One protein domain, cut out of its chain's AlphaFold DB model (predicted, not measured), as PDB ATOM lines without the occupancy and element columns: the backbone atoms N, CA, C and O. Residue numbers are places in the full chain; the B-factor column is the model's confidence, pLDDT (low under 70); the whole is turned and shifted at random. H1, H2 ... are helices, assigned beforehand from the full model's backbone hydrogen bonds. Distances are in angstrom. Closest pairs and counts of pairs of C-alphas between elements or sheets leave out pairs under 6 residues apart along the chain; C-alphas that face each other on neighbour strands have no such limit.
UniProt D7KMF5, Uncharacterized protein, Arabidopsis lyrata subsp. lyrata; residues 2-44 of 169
ATOM      1  N   GLU A   2     243.124 403.013 447.750       88.50
ATOM      2  CA  GLU A   2     242.526 403.317 446.435       88.50
ATOM      3  C   GLU A   2     241.789 404.660 446.352       88.50
ATOM      4  O   GLU A   2     241.872 405.339 445.334       88.50
ATOM      5  N   LYS A   3     241.133 405.099 447.437       89.38
ATOM      6  CA  LYS A   3     240.413 406.387 447.475       89.38
ATOM      7  C   LYS A   3     241.330 407.582 447.185       89.38
ATOM      8  O   LYS A   3     240.962 408.461 446.412       89.38
ATOM      9  N   LEU A   4     242.539 407.575 447.751       87.81
ATOM     10  CA  LEU A   4     243.563 408.605 447.536       87.81
ATOM     11  C   LEU A   4     244.062 408.605 446.086       87.81
ATOM     12  O   LEU A   4     244.168 409.662 445.466       87.81
ATOM     13  N   ARG A   5     244.291 407.414 445.516       91.31
ATOM     14  CA  ARG A   5     244.693 407.246 444.112       91.31
ATOM     15  C   ARG A   5     243.610 407.751 443.153       91.31
ATOM     16  O   ARG A   5     243.913 408.480 442.214       91.31
ATOM     17  N   SER A   6     242.348 407.423 443.423       91.38
ATOM     18  CA  SER A   6     241.197 407.893 442.648       91.38
ATOM     19  C   SER A   6     241.003 409.406 442.740       91.38
ATOM     20  O   SER A   6     240.682 410.037 441.737       91.38
ATOM     21  N   LEU A   7     241.221 410.008 443.915       90.50
ATOM     22  CA  LEU A   7     241.121 411.457 444.090       90.50
ATOM     23  C   LEU A   7     242.222 412.197 443.318       90.50
ATOM     24  O   LEU A   7     241.922 413.138 442.586       90.50
ATOM     25  N   LYS A   8     243.465 411.707 443.390       90.19
ATOM     26  CA  LYS A   8     244.581 412.237 442.595       90.19
ATOM     27  C   LYS A   8     244.305 412.137 441.089       90.19
ATOM     28  O   LYS A   8     244.460 413.117 440.368       90.19
ATOM     29  N   LYS A   9     243.788 410.994 440.626       90.94
ATOM     30  CA  LYS A   9     243.412 410.792 439.216       90.94
ATOM     31  C   LYS A   9     242.324 411.771 438.751       90.94
ATOM     32  O   LYS A   9     242.372 412.256 437.626       90.94
ATOM     33  N   LYS A  10     241.348 412.100 439.609       89.62
ATOM     34  CA  LYS A  10     240.329 413.123 439.302       89.62
ATOM     35  C   LYS A  10     240.947 414.511 439.122       89.62
ATOM     36  O   LYS A  10     240.534 415.230 438.218       89.62
ATOM     37  N   TYR A  11     241.924 414.872 439.952       89.81
ATOM     38  CA  TYR A  11     242.646 416.137 439.833       89.81
ATOM     39  C   TYR A  11     243.419 416.232 438.509       89.81
ATOM     40  O   TYR A  11     243.220 417.188 437.762       89.81
ATOM     41  N   GLU A  12     244.207 415.209 438.167       88.12
ATOM     42  CA  GLU A  12     244.968 415.147 436.908       88.12
ATOM     43  C   GLU A  12     244.052 415.213 435.675       88.12
ATOM     44  O   GLU A  12     244.294 415.994 434.755       88.12
ATOM     45  N   ASN A  13     242.938 414.474 435.690       88.25
ATOM     46  CA  ASN A  13     241.943 414.511 434.617       88.25
ATOM     47  C   ASN A  13     241.304 415.895 434.440       88.25
ATOM     48  O   ASN A  13     240.946 416.263 433.326       88.25
ATOM     49  N   ASN A  14     241.105 416.649 435.524       84.69
ATOM     50  CA  ASN A  14     240.575 418.010 435.445       84.69
ATOM     51  C   ASN A  14     241.634 419.000 434.941       84.69
ATOM     52  O   ASN A  14     241.282 419.927 434.219       84.69
ATOM     53  N   LEU A  15     242.913 418.768 435.249       81.62
ATOM     54  CA  LEU A  15     244.031 419.561 434.738       81.62
ATOM     55  C   LEU A  15     244.181 419.409 433.216       81.62
ATOM     56  O   LEU A  15     244.339 420.398 432.515       81.62
ATOM     57  N   GLY A  16     244.053 418.182 432.698       72.31
ATOM     58  CA  GLY A  16     244.139 417.903 431.257       72.31
ATOM     59  C   GLY A  16     242.942 418.396 430.431       72.31
ATOM     60  O   GLY A  16     243.017 418.427 429.207       72.31
ATOM     61  N   LYS A  17     241.830 418.777 431.076       70.44
ATOM     62  CA  LYS A  17     240.657 419.375 430.409       70.44
ATOM     63  C   LYS A  17     240.790 420.884 430.205       70.44
ATOM     64  O   LYS A  17     240.026 421.453 429.427       70.44
ATOM     65  N   ALA A  18     241.715 421.527 430.912       66.00
ATOM     66  CA  ALA A  18     242.059 422.918 430.679       66.00
ATOM     67  C   ALA A  18     242.973 423.028 429.452       66.00
ATOM     68  O   ALA A  18     243.926 422.264 429.305       66.00
ATOM     69  N   LYS A  19     242.691 423.990 428.567       58.06
ATOM     70  CA  LYS A  19     243.659 424.397 427.544       58.06
ATOM     71  C   LYS A  19     244.834 425.068 428.249       58.06
ATOM     72  O   LYS A  19     244.645 425.683 429.293       58.06
ATOM     73  N   GLU A  20     246.029 424.909 427.700       50.75
ATOM     74  CA  GLU A  20     247.290 425.371 428.284       50.75
ATOM     75  C   GLU A  20     247.203 426.845 428.725       50.75
ATOM     76  O   GLU A  20     247.239 427.757 427.902       50.75
ATOM     77  N   GLY A  21     247.015 427.064 430.032       58.12
ATOM     78  CA  GLY A  21     246.905 428.389 430.655       58.12
ATOM     79  C   GLY A  21     245.526 428.798 431.197       58.12
ATOM     80  O   GLY A  21     245.473 429.768 431.947       58.12
ATOM     81  N   ASP A  22     244.442 428.073 430.897       59.16
ATOM     82  CA  ASP A  22     243.088 428.394 431.386       59.16
ATOM     83  C   ASP A  22     242.686 427.570 432.624       59.16
ATOM     84  O   ASP A  22     243.094 426.424 432.803       59.16
ATOM     85  N   GLU A  23     241.852 428.134 433.504       65.31
ATOM     86  CA  GLU A  23     241.271 427.378 434.622       65.31
ATOM     87  C   GLU A  23     240.249 426.343 434.110       65.31
ATOM     88  O   GLU A  23     239.440 426.661 433.231       65.31
ATOM     89  N   PRO A  24     240.215 425.114 434.663       72.94
ATOM     90  CA  PRO A  24     239.210 424.133 434.276       72.94
ATOM     91  C   PRO A  24     237.793 424.655 434.555       72.94
ATOM     92  O   PRO A  24     237.488 425.137 435.649       72.94
ATOM     93  N   ILE A  25     236.906 424.536 433.568       74.81
ATOM     94  CA  ILE A  25     235.517 424.988 433.689       74.81
ATOM     95  C   ILE A  25     234.700 423.896 434.383       74.81
ATOM     96  O   ILE A  25     234.548 422.786 433.867       74.81
ATOM     97  N   PHE A  26     234.142 424.218 435.549       82.25
ATOM     98  CA  PHE A  26     233.293 423.313 436.321       82.25
ATOM     99  C   PHE A  26     231.826 423.730 436.220       82.25
ATOM    100  O   PHE A  26     231.465 424.843 436.593       82.25
ATOM    101  N   VAL A  27     230.964 422.808 435.783       79.75
ATOM    102  CA  VAL A  27     229.500 423.003 435.769       79.75
ATOM    103  C   VAL A  27     228.939 423.031 437.196       79.75
ATOM    104  O   VAL A  27     227.967 423.721 437.487       79.75
ATOM    105  N   LYS A  28     229.565 422.278 438.108       85.12
ATOM    106  CA  LYS A  28     229.125 422.129 439.493       85.12
ATOM    107  C   LYS A  28     230.020 422.936 440.439       85.12
ATOM    108  O   LYS A  28     231.241 422.764 440.423       85.12
ATOM    109  N   PRO A  29     229.445 423.750 441.340       84.00
ATOM    110  CA  PRO A  29     230.229 424.588 442.248       84.00
ATOM    111  C   PRO A  29     231.039 423.780 443.274       84.00
ATOM    112  O   PRO A  29     232.097 424.225 443.716       84.00
ATOM    113  N   HIS A  30     230.576 422.584 443.651       83.44
ATOM    114  CA  HIS A  30     231.310 421.702 444.563       83.44
ATOM    115  C   HIS A  30     232.529 421.049 443.901       83.44
ATOM    116  O   HIS A  30     233.561 420.911 444.555       83.44
ATOM    117  N   ASP A  31     232.447 420.722 442.609       84.50
ATOM    118  CA  ASP A  31     233.577 420.157 441.860       84.50
ATOM    119  C   ASP A  31     234.721 421.173 441.749       84.50
ATOM    120  O   ASP A  31     235.886 420.809 441.914       84.50
ATOM    121  N   ARG A  32     234.387 422.462 441.595       85.75
ATOM    122  CA  ARG A  32     235.364 423.558 441.646       85.75
ATOM    123  C   ARG A  32     236.075 423.631 442.996       85.75
ATOM    124  O   ARG A  32     237.299 423.649 443.042       85.75
ATOM    125  N   LYS A  33     235.327 423.633 444.106       86.69
ATOM    126  CA  LYS A  33     235.915 423.676 445.460       86.69
ATOM    127  C   LYS A  33     236.811 422.465 445.732       86.69
ATOM    128  O   LYS A  33     237.900 422.617 446.275       86.69
ATOM    129  N   ALA A  34     236.380 421.270 445.327       87.12
ATOM    130  CA  ALA A  34     237.176 420.053 445.471       87.12
ATOM    131  C   ALA A  34     238.478 420.110 444.655       87.12
ATOM    132  O   ALA A  34     239.516 419.621 445.109       87.12
ATOM    133  N   PHE A  35     238.439 420.723 443.470       88.81
ATOM    134  CA  PHE A  35     239.622 420.934 442.644       88.81
ATOM    135  C   PHE A  35     240.612 421.918 443.279       88.81
ATOM    136  O   PHE A  35     241.794 421.591 443.343       88.81
ATOM    137  N   GLU A  36     240.152 423.049 443.823       87.75
ATOM    138  CA  GLU A  36     241.024 424.002 444.532       87.75
ATOM    139  C   GLU A  36     241.733 423.352 445.728       87.75
ATOM    140  O   GLU A  36     242.944 423.484 445.895       87.75
ATOM    141  N   LEU A  37     241.009 422.555 446.519       88.56
ATOM    142  CA  LEU A  37     241.610 421.796 447.620       88.56
ATOM    143  C   LEU A  37     242.638 420.772 447.115       88.56
ATOM    144  O   LEU A  37     243.709 420.617 447.697       88.56
ATOM    145  N   SER A  38     242.341 420.098 446.003       89.06
ATOM    146  CA  SER A  38     243.262 419.144 445.371       89.06
ATOM    147  C   SER A  38     244.520 419.832 444.816       89.06
ATOM    148  O   SER A  38     245.615 419.273 444.890       89.06
ATOM    149  N   LYS A  39     244.388 421.067 444.319       88.94
ATOM    150  CA  LYS A  39     245.484 421.906 443.815       88.94
ATOM    151  C   LYS A  39     246.476 422.283 444.917       88.94
ATOM    152  O   LYS A  39     247.672 422.312 444.658       88.94
ATOM    153  N   LEU A  40     246.023 422.492 446.152       87.38
ATOM    154  CA  LEU A  40     246.918 422.747 447.292       87.38
ATOM    155  C   LEU A  40     247.820 421.545 447.612       87.38
ATOM    156  O   LEU A  40     248.965 421.719 448.022       87.38
ATOM    157  N   VAL A  41     247.308 420.329 447.407       88.31
ATOM    158  CA  VAL A  41     248.019 419.082 447.728       88.31
ATOM    159  C   VAL A  41     248.945 418.645 446.588       88.31
ATOM    160  O   VAL A  41     250.059 418.191 446.846       88.31
ATOM    161  N   TRP A  42     248.506 418.769 445.331       89.62
ATOM    162  CA  TRP A  42     249.221 418.232 444.161       89.62
ATOM    163  C   TRP A  42     249.675 419.278 443.133       89.62
ATOM    164  O   TRP A  42     250.412 418.937 442.215       89.62
ATOM    165  N   GLY A  43     249.258 420.540 443.250       78.94
ATOM    166  CA  GLY A  43     249.484 421.596 442.253       78.94
ATOM    167  C   GLY A  43     250.812 422.341 442.346       78.94
ATOM    168  O   GLY A  43     251.009 423.302 441.608       78.94
ATOM    169  N   GLY A  44     251.728 421.898 443.210       71.94
ATOM    170  CA  GLY A  44     253.021 422.542 443.416       71.94
ATOM    171  C   GLY A  44     252.890 423.892 444.133       71.94
ATOM    172  O   GLY A  44     252.126 424.773 443.744       71.94
TER     173      GLY A  44
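What this domain is: This is residues 2 to 44 of the 169 residues of an uncharacterized protein of Arabidopsis lyrata subsp. lyrata (UniProt D7KMF5). Two helices of equal length, H1 and H2, cross nearly at right angles as a lopsided cross, with H2 over the second half of H1. A long loop, residues 16 to 28, swings out from the last residue of H1 and returns to the first of H2. The printed part has 43 residues with two named helices, H1 then H2 along the chain, and no named strand; the class is all helix. The whole is compact, with a radius of gyration of the C-alphas of 10.1 A, and the C-alphas span 28 by 21 by 16 A along their three main axes.

Where its parts are: H1 holds residues 2 to 15, from C-alpha 2 at (242.526, 403.317, 446.435) to C-alpha 15 at (244.031, 419.561, 434.738), 20.1 A from first to last C-alpha. H2 holds residues 29 to 42 and also measures 20.1 A; it ends with C-alpha 42 at (249.221, 418.232, 444.161).

How they stand to each other: H1 touches H2 with its residues 8 to 14 alone, with 6 pairs of C-alphas within 8 A. The closest C-alphas of the two helices are those of Tyr 11 and Phe 35, 6.3 A apart. Their lines are about perpendicular, at 77 degrees, and their centres are 10.7 A apart. Every O i to N i+4 pair is within hydrogen-bond range in H1, and 9 of 10 are in H2.

The domain as a whole: The two C-alphas farthest apart are those of Glu 2 and Gly 21, 29.9 A. The printed part has no cut. The link from H1 to H2 is long, with 13 residues, and its C-alphas lie 8 to 14 A from the mean of the C-alphas. The mean pLDDT of the printed part is 81.6; residues 18 to 23, in this link, are under 70.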